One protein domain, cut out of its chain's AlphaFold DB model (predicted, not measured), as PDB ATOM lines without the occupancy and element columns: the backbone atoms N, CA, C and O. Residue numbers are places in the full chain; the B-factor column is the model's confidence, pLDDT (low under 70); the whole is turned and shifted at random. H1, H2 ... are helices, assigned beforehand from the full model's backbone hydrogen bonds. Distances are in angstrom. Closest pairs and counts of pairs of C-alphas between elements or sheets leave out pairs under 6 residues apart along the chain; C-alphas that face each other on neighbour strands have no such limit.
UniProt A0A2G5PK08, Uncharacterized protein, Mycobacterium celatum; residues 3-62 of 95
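AT A GLANCE: This is residues 3 to 62 of the 95 residues of an uncharacterized protein of Mycobacterium celatum (UniProt A0A2G5PK08). Picture a small compact body with an arm at one end: H2, H3 and the first part of H4 make the body, while H1, residues 3 to 16, sticks out as a lone helix. H3 and H4 fold back on each other as a helical hairpin, H2 packs on the first part of H4 at a steep tilt, and residues 56 to 62 also stick out. The printed part has 60 residues with four named helices in the order H1, H2, H3, H4 and no named strand, an all-helix domain. It is loose, with a radius of gyration of the C-alphas of 14.9 A, and the arm and the free end of H4 draw it out to spans of 50 by 24 by 19 A.

IN THESE COORDINATES: Find C-alpha 3 at (8.977, -4.386, -5.346); from there H1, residues 3 to 16, runs 20.4 A. Next comes H2, residues 21 to 30, 14.7 A long, beginning at C-alpha 21 at (7.710, -14.046, -35.012). H3 is residues 33 to 41, 12.3 A. H4, residues 44 to 61, is the longest helix at 25.6 A and ends at C-alpha 61 at (-8.340, -38.722, -37.669).

HOW THE PARTS SIT: Look first at H1, which is apart from H2, H3 and H4. H2 touches H4 through residues 44 to 51 of H4 alone, closest at the C-alphas of Phe 27 and Leu 48, 6.7 A apart. These two helices run the same way at a steep tilt of 47 degrees. H2 and H3 are apart. In the hairpin of H3 and H4, residues 46 to 51 of H4 alone touch H3, and the closest C-alphas, those of Leu 39 and Ala 47, are 4.9 A apart. H3 and H4 run opposite ways at a shallow tilt of 22 degrees. In H1, H2, H3 and H4 every O i to N i+4 pair is within hydrogen-bond range.

THE WHOLE: The two C-alphas farthest apart, those of Ala 3 and Glu 62, lie 51.6 A from each other. Without residues 3 to 16 and 56 to 62, which stand free, the body spans 22 by 18 by 15 A. The printed part has no cut, and its three links are tight. The mean pLDDT of the printed part is 84.8; look for values under 70 at residue 3, residues 16 to 17 and residues 58 to 62.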
ATOM      1  N   ALA A   3       9.056  -4.855  -3.962       66.88
ATOM      2  CA  ALA A   3       8.977  -4.386  -5.346       66.88
ATOM      3  C   ALA A   3       9.938  -5.122  -6.297       66.88
ATOM      4  O   ALA A   3       9.566  -5.414  -7.426       66.88
ATOM      5  N   THR A   4      11.140  -5.483  -5.839       70.38
ATOM      6  CA  THR A   4      12.116  -6.224  -6.655       70.38
ATOM      7  C   THR A   4      11.657  -7.651  -6.950       70.38
ATOM      8  O   THR A   4      11.800  -8.115  -8.071       70.38
ATOM      9  N   PHE A   5      11.033  -8.328  -5.982       72.50
ATOM     10  CA  PHE A   5      10.504  -9.682  -6.180       72.50
ATOM     11  C   PHE A   5       9.275  -9.693  -7.102       72.50
ATOM     12  O   PHE A   5       9.118 -10.592  -7.926       72.50
ATOM     13  N   GLY A   6       8.420  -8.670  -6.986       80.44
ATOM     14  CA  GLY A   6       7.295  -8.472  -7.899       80.44
ATOM     15  C   GLY A   6       7.746  -8.250  -9.344       80.44
ATOM     16  O   GLY A   6       7.172  -8.847 -10.250       80.44
ATOM     17  N   LEU A   7       8.803  -7.458  -9.550       84.81
ATOM     18  CA  LEU A   7       9.345  -7.181 -10.879       84.81
ATOM     19  C   LEU A   7       9.988  -8.425 -11.507       84.81
ATOM     20  O   LEU A   7       9.630  -8.780 -12.620       84.81
ATOM     21  N   SER A   8      10.838  -9.148 -10.773       78.56
ATOM     22  CA  SER A   8      11.471 -10.368 -11.297       78.56
ATOM     23  C   SER A   8      10.460 -11.464 -11.646       78.56
ATOM     24  O   SER A   8      10.664 -12.220 -12.590       78.56
ATOM     25  N   ARG A   9       9.342 -11.554 -10.911       82.88
ATOM     26  CA  ARG A   9       8.256 -12.492 -11.236       82.88
ATOM     27  C   ARG A   9       7.502 -12.082 -12.501       82.88
ATOM     28  O   ARG A   9       7.129 -12.952 -13.280       82.88
ATOM     29  N   LEU A  10       7.261 -10.784 -12.686       82.12
ATOM     30  CA  LEU A  10       6.639 -10.259 -13.900       82.12
ATOM     31  C   LEU A  10       7.544 -10.476 -15.117       82.12
ATOM     32  O   LEU A  10       7.061 -10.904 -16.155       82.12
ATOM     33  N   GLU A  11       8.844 -10.226 -14.969       77.00
ATOM     34  CA  GLU A  11       9.846 -10.457 -16.012       77.00
ATOM     35  C   GLU A  11       9.917 -11.936 -16.409       77.00
ATOM     36  O   GLU A  11       9.916 -12.236 -17.597       77.00
ATOM     37  N   ALA A  12       9.905 -12.857 -15.440       78.12
ATOM     38  CA  ALA A  12       9.878 -14.293 -15.723       78.12
ATOM     39  C   ALA A  12       8.615 -14.710 -16.499       78.12
ATOM     40  O   ALA A  12       8.725 -15.412 -17.498       78.12
ATOM     41  N   GLY A  13       7.436 -14.225 -16.091       73.38
ATOM     42  CA  GLY A  13       6.185 -14.508 -16.804       73.38
ATOM     43  C   GLY A  13       6.163 -13.934 -18.222       73.38
ATOM     44  O   GLY A  13       5.771 -14.620 -19.155       73.38
ATOM     45  N   LEU A  14       6.663 -12.707 -18.411       75.94
ATOM     46  CA  LEU A  14       6.734 -12.092 -19.738       75.94
ATOM     47  C   LEU A  14       7.658 -12.855 -20.691       75.94
ATOM     48  O   LEU A  14       7.378 -12.897 -21.881       75.94
ATOM     49  N   VAL A  15       8.764 -13.409 -20.184       73.31
ATOM     50  CA  VAL A  15       9.695 -14.210 -20.990       73.31
ATOM     51  C   VAL A  15       9.022 -15.495 -21.468       73.31
ATOM     52  O   VAL A  15       9.131 -15.815 -22.650       73.31
ATOM     53  N   ASP A  16       8.288 -16.186 -20.597       68.00
ATOM     54  CA  ASP A  16       7.602 -17.434 -20.956       68.00
ATOM     55  C   ASP A  16       6.399 -17.203 -21.895       68.00
ATOM     56  O   ASP A  16       6.138 -18.030 -22.766       68.00
ATOM     57  N   ASP A  17       5.726 -16.052 -21.794       67.88
ATOM     58  CA  ASP A  17       4.577 -15.685 -22.641       67.88
ATOM     59  C   ASP A  17       4.977 -14.960 -23.947       67.88
ATOM     60  O   ASP A  17       4.120 -14.468 -24.693       67.88
ATOM     61  N   THR A  18       6.277 -14.855 -24.256       78.44
ATOM     62  CA  THR A  18       6.715 -14.207 -25.501       78.44
ATOM     63  C   THR A  18       6.511 -15.105 -26.721       78.44
ATOM     64  O   THR A  18       7.258 -16.046 -26.975       78.44
ATOM     65  N   LEU A  19       5.523 -14.752 -27.546       82.44
ATOM     66  CA  LEU A  19       5.345 -15.342 -28.872       82.44
ATOM     67  C   LEU A  19       6.471 -14.897 -29.808       82.44
ATOM     68  O   LEU A  19       6.749 -13.700 -29.945       82.44
ATOM     69  N   THR A  20       7.103 -15.845 -30.499       87.75
ATOM     70  CA  THR A  20       8.120 -15.505 -31.493       87.75
ATOM     71  C   THR A  20       7.471 -15.140 -32.828       87.75
ATOM     72  O   THR A  20       6.383 -15.602 -33.170       87.75
ATOM     73  N   ALA A  21       8.168 -14.350 -33.651       88.50
ATOM     74  CA  ALA A  21       7.710 -14.046 -35.012       88.50
ATOM     75  C   ALA A  21       7.500 -15.314 -35.863       88.50
ATOM     76  O   ALA A  21       6.677 -15.318 -36.777       88.50
ATOM     77  N   ARG A  22       8.231 -16.392 -35.550       90.19
ATOM     78  CA  ARG A  22       8.069 -17.691 -36.202       90.19
ATOM     79  C   ARG A  22       6.729 -18.328 -35.845       90.19
ATOM     80  O   ARG A  22       6.071 -18.829 -36.746       90.19
ATOM     81  N   ASP A  23       6.323 -18.268 -34.581       87.88
ATOM     82  CA  ASP A  23       5.058 -18.858 -34.122       87.88
ATOM     83  C   ASP A  23       3.862 -18.121 -34.740       87.88
ATOM     84  O   ASP A  23       2.895 -18.738 -35.181       87.88
ATOM     85  N   VAL A  24       3.969 -16.794 -34.872       90.81
ATOM     86  CA  VAL A  24       2.971 -15.972 -35.573       90.81
ATOM     87  C   VAL A  24       2.894 -16.334 -37.059       90.81
ATOM     88  O   VAL A  24       1.803 -16.458 -37.607       90.81
ATOM     89  N   ALA A  25       4.035 -16.515 -37.727       93.69
ATOM     90  CA  ALA A  25       4.054 -16.921 -39.129       93.69
ATOM     91  C   ALA A  25       3.467 -18.330 -39.317       93.69
ATOM     92  O   ALA A  25       2.631 -18.530 -40.193       93.69
ATOM     93  N   GLU A  26       3.853 -19.286 -38.466       92.38
ATOM     94  CA  GLU A  26       3.335 -20.656 -38.503       92.38
ATOM     95  C   GLU A  26       1.814 -20.694 -38.306       92.38
ATOM     96  O   GLU A  26       1.130 -21.464 -38.986       92.38
ATOM     97  N   PHE A  27       1.282 -19.834 -37.433       93.94
ATOM     98  CA  PHE A  27      -0.155 -19.676 -37.249       93.94
ATOM     99  C   PHE A  27      -0.855 -19.307 -38.560       93.94
ATOM    100  O   PHE A  27      -1.790 -19.996 -38.955       93.94
ATOM    101  N   PHE A  28      -0.400 -18.276 -39.277       93.88
ATOM    102  CA  PHE A  28      -1.079 -17.829 -40.501       93.88
ATOM    103  C   PHE A  28      -1.015 -18.835 -41.657       93.88
ATOM    104  O   PHE A  28      -1.918 -18.844 -42.490       93.88
ATOM    105  N   GLU A  29      -0.000 -19.698 -41.697       93.56
ATOM    106  CA  GLU A  29       0.093 -20.774 -42.694       93.56
ATOM    107  C   GLU A  29      -0.928 -21.901 -42.454       93.56
ATOM    108  O   GLU A  29      -1.323 -22.597 -43.389       93.56
ATOM    109  N   GLN A  30      -1.356 -22.103 -41.203       89.56
ATOM    110  CA  GLN A  30      -2.215 -23.222 -40.787       89.56
ATOM    111  C   GLN A  30      -3.607 -22.794 -40.292       89.56
ATOM    112  O   GLN A  30      -4.461 -23.654 -40.064       89.56
ATOM    113  N   ALA A  31      -3.844 -21.497 -40.086       92.44
ATOM    114  CA  ALA A  31      -5.083 -20.979 -39.521       92.44
ATOM    115  C   ALA A  31      -6.262 -21.104 -40.495       92.44
ATOM    116  O   ALA A  31      -6.183 -20.781 -41.681       92.44
ATOM    117  N   GLU A  32      -7.406 -21.498 -39.951       91.88
ATOM    118  CA  GLU A  32      -8.694 -21.483 -40.630       91.88
ATOM    119  C   GLU A  32      -9.569 -20.341 -40.097       91.88
ATOM    120  O   GLU A  32      -9.229 -19.616 -39.160       91.88
ATOM    121  N   ALA A  33     -10.769 -20.205 -40.668       92.62
ATOM    122  CA  ALA A  33     -11.723 -19.170 -40.282       92.62
ATOM    123  C   ALA A  33     -12.088 -19.197 -38.786       92.62
ATOM    124  O   ALA A  33     -12.351 -18.140 -38.212       92.62
ATOM    125  N   VAL A  34     -12.097 -20.379 -38.154       90.56
ATOM    126  CA  VAL A  34     -12.404 -20.495 -36.722       90.56
ATOM    127  C   VAL A  34     -11.287 -19.893 -35.865       90.56
ATOM    128  O   VAL A  34     -11.595 -19.084 -34.994       90.56
ATOM    129  N   ASP A  35     -10.008 -20.142 -36.165       92.62
ATOM    130  CA  ASP A  35      -8.904 -19.577 -35.368       92.62
ATOM    131  C   ASP A  35      -8.743 -18.089 -35.627       92.62
ATOM    132  O   ASP A  35      -8.411 -17.346 -34.715       92.62
ATOM    133  N   MET A  36      -9.029 -17.626 -36.847       95.44
ATOM    134  CA  MET A  36      -9.040 -16.195 -37.159       95.44
ATOM    135  C   MET A  36     -10.163 -15.466 -36.410       95.44
ATOM    136  O   MET A  36     -10.000 -14.313 -36.007       95.44
ATOM    137  N   SER A  37     -11.295 -16.138 -36.179       95.25
ATOM    138  CA  SER A  37     -12.376 -15.600 -35.350       95.25
ATOM    139  C   SER A  37     -11.985 -15.532 -33.869       95.25
ATOM    140  O   SER A  37     -12.280 -14.533 -33.212       95.25
ATOM    141  N   THR A  38     -11.257 -16.538 -33.373       95.31
ATOM    142  CA  THR A  38     -10.677 -16.548 -32.023       95.31
ATOM    143  C   THR A  38      -9.601 -15.473 -31.889       95.31
ATOM    144  O   THR A  38      -9.622 -14.709 -30.933       95.31
ATOM    145  N   LEU A  39      -8.738 -15.309 -32.894       95.50
ATOM    146  CA  LEU A  39      -7.714 -14.268 -32.934       95.50
ATOM    147  C   LEU A  39      -8.323 -12.867 -32.829       95.50
ATOM    148  O   LEU A  39      -7.841 -12.036 -32.066       95.50
ATOM    149  N   ALA A  40      -9.395 -12.602 -33.579       96.50
ATOM    150  CA  ALA A  40     -10.057 -11.299 -33.566       96.50
ATOM    151  C   ALA A  40     -10.782 -10.998 -32.242       96.50
ATOM    152  O   ALA A  40     -11.002  -9.830 -31.918       96.50
ATOM    153  N   ARG A  41     -11.198 -12.034 -31.507       96.31
ATOM    154  CA  ARG A  41     -12.033 -11.902 -30.308       96.31
ATOM    155  C   ARG A  41     -11.244 -11.998 -29.002       96.31
ATOM    156  O   ARG A  41     -11.597 -11.310 -28.049       96.31
ATOM    157  N   GLU A  42     -10.253 -12.875 -28.953       95.25
ATOM    158  CA  GLU A  42      -9.579 -13.324 -27.730       95.25
ATOM    159  C   GLU A  42      -8.089 -12.971 -27.776       95.25
ATOM    160  O   GLU A  42      -7.590 -12.346 -26.845       95.25
ATOM    161  N   GLY A  43      -7.423 -13.223 -28.907       91.44
ATOM    162  CA  GLY A  43      -6.021 -12.864 -29.114       91.44
ATOM    163  C   GLY A  43      -5.187 -14.003 -29.696       91.44
ATOM    164  O   GLY A  43      -5.698 -15.075 -30.016       91.44
ATOM    165  N   MET A  44      -3.888 -13.748 -29.885       91.81
ATOM    166  CA  MET A  44      -2.945 -14.730 -30.443       91.81
ATOM    167  C   MET A  44      -2.757 -15.987 -29.577       91.81
ATOM    168  O   MET A  44      -2.732 -17.066 -30.168       91.81
ATOM    169  N   PRO A  45      -2.623 -15.902 -28.236       89.19
ATOM    170  CA  PRO A  45      -2.435 -17.094 -27.407       89.19
ATOM    171  C   PRO A  45      -3.603 -18.078 -27.542       89.19
ATOM    172  O   PRO A  45      -3.407 -19.244 -27.873       89.19
ATOM    173  N   GLU A  46      -4.833 -17.583 -27.406       92.19
ATOM    174  CA  GLU A  46      -6.049 -18.390 -27.498       92.19
ATOM    175  C   GLU A  46      -6.269 -18.933 -28.918       92.19
ATOM    176  O   GLU A  46      -6.724 -20.065 -29.100       92.19
ATOM    177  N   ALA A  47      -5.912 -18.157 -29.946       95.12
ATOM    178  CA  ALA A  47      -5.978 -18.610 -31.331       95.12
ATOM    179  C   ALA A  47      -4.972 -19.735 -31.628       95.12
ATOM    180  O   ALA A  47      -5.319 -20.692 -32.324       95.12
ATOM    181  N   LEU A  48      -3.755 -19.658 -31.079       93.12
ATOM    182  CA  LEU A  48      -2.752 -20.721 -31.179       93.12
ATOM    183  C   LEU A  48      -3.207 -21.993 -30.461       93.12
ATOM    184  O   LEU A  48      -3.105 -23.077 -31.032       93.12
ATOM    185  N   ASP A  49      -3.773 -21.877 -29.260       91.94
ATOM    186  CA  ASP A  49      -4.329 -23.023 -28.533       91.94
ATOM    187  C   ASP A  49      -5.478 -23.689 -29.302       91.94
ATOM    188  O   ASP A  49      -5.555 -24.921 -29.383       91.94
ATOM    189  N   CYS A  50      -6.350 -22.886 -29.919       93.50
ATOM    190  CA  CYS A  50      -7.424 -23.373 -30.781       93.50
ATOM    191  C   CYS A  50      -6.869 -24.153 -31.987       93.50
ATOM    192  O   CYS A  50      -7.286 -25.293 -32.232       93.50
ATOM    193  N   LEU A  51      -5.858 -23.596 -32.664       93.75
ATOM    194  CA  LEU A  51      -5.176 -24.228 -33.791       93.75
ATOM    195  C   LEU A  51      -4.494 -25.535 -33.379       93.75
ATOM    196  O   LEU A  51      -4.660 -26.553 -34.056       93.75
ATOM    197  N   HIS A  52      -3.748 -25.539 -32.271       91.88
ATOM    198  CA  HIS A  52      -3.054 -26.722 -31.760       91.88
ATOM    199  C   HIS A  52      -4.028 -27.839 -31.404       91.88
ATOM    200  O   HIS A  52      -3.793 -28.999 -31.751       91.88
ATOM    201  N   ARG A  53      -5.147 -27.494 -30.761       90.75
ATOM    202  CA  ARG A  53      -6.203 -28.451 -30.434       90.75
ATOM    203  C   ARG A  53      -6.784 -29.086 -31.691       90.75
ATOM    204  O   ARG A  53      -6.839 -30.310 -31.779       90.75
ATOM    205  N   ARG A  54      -7.159 -28.278 -32.683       91.00
ATOM    206  CA  ARG A  54      -7.678 -28.797 -33.953       91.00
ATOM    207  C   ARG A  54      -6.634 -29.645 -34.685       91.00
ATOM    208  O   ARG A  54      -6.960 -30.703 -35.211       91.00
ATOM    209  N   ARG A  55      -5.366 -29.227 -34.705       86.56
ATOM    210  CA  ARG A  55      -4.273 -30.001 -35.318       86.56
ATOM    211  C   ARG A  55      -4.113 -31.367 -34.647       86.56
ATOM    212  O   ARG A  55      -3.939 -32.361 -35.345       86.56
ATOM    213  N   ALA A  56      -4.218 -31.429 -33.321       86.12
ATOM    214  CA  ALA A  56      -4.207 -32.692 -32.591       86.12
ATOM    215  C   ALA A  56      -5.401 -33.589 -32.969       86.12
ATOM    216  O   ALA A  56      -5.229 -34.798 -33.112       86.12
ATOM    217  N   GLU A  57      -6.584 -33.013 -33.199       81.62
ATOM    218  CA  GLU A  57      -7.771 -33.746 -33.666       81.62
ATOM    219  C   GLU A  57      -7.575 -34.321 -35.086       81.62
ATOM    220  O   GLU A  57      -7.884 -35.491 -35.310       81.62
ATOM    221  N   TYR A  58      -6.952 -33.578 -36.010       69.38
ATOM    222  CA  TYR A  58      -6.609 -34.078 -37.355       69.38
ATOM    223  C   TYR A  58      -5.593 -35.227 -37.349       69.38
ATOM    224  O   TYR A  58      -5.709 -36.150 -38.151       69.38
ATOM    225  N   VAL A  59      -4.607 -35.198 -36.446       66.12
ATOM    226  CA  VAL A  59      -3.616 -36.284 -36.303       66.12
ATOM    227  C   VAL A  59      -4.273 -37.578 -35.803       66.12
ATOM    228  O   VAL A  59      -3.840 -38.669 -36.160       66.12
ATOM    229  N   ILE A  60      -5.340 -37.476 -35.006       60.94
ATOM    230  CA  ILE A  60      -6.105 -38.637 -34.525       60.94
ATOM    231  C   ILE A  60      -7.032 -39.187 -35.623       60.94
ATOM    232  O   ILE A  60      -7.326 -40.383 -35.640       60.94
ATOM    233  N   GLU A  61      -7.482 -38.335 -36.546       55.59
ATOM    234  CA  GLU A  61      -8.340 -38.722 -37.669       55.59
ATOM    235  C   GLU A  61      -7.561 -39.268 -38.880       55.59
ATOM    236  O   GLU A  61      -8.191 -39.796 -39.796       55.59
ATOM    237  N   GLU A  62      -6.216 -39.215 -38.887       49.03
ATOM    238  CA  GLU A  62      -5.397 -39.920 -39.881       49.03
ATOM    239  C   GLU A  62      -5.645 -41.434 -39.740       49.03
ATOM    240  O   GLU A  62      -5.212 -42.068 -38.769       49.03
TER     241      GLU A  62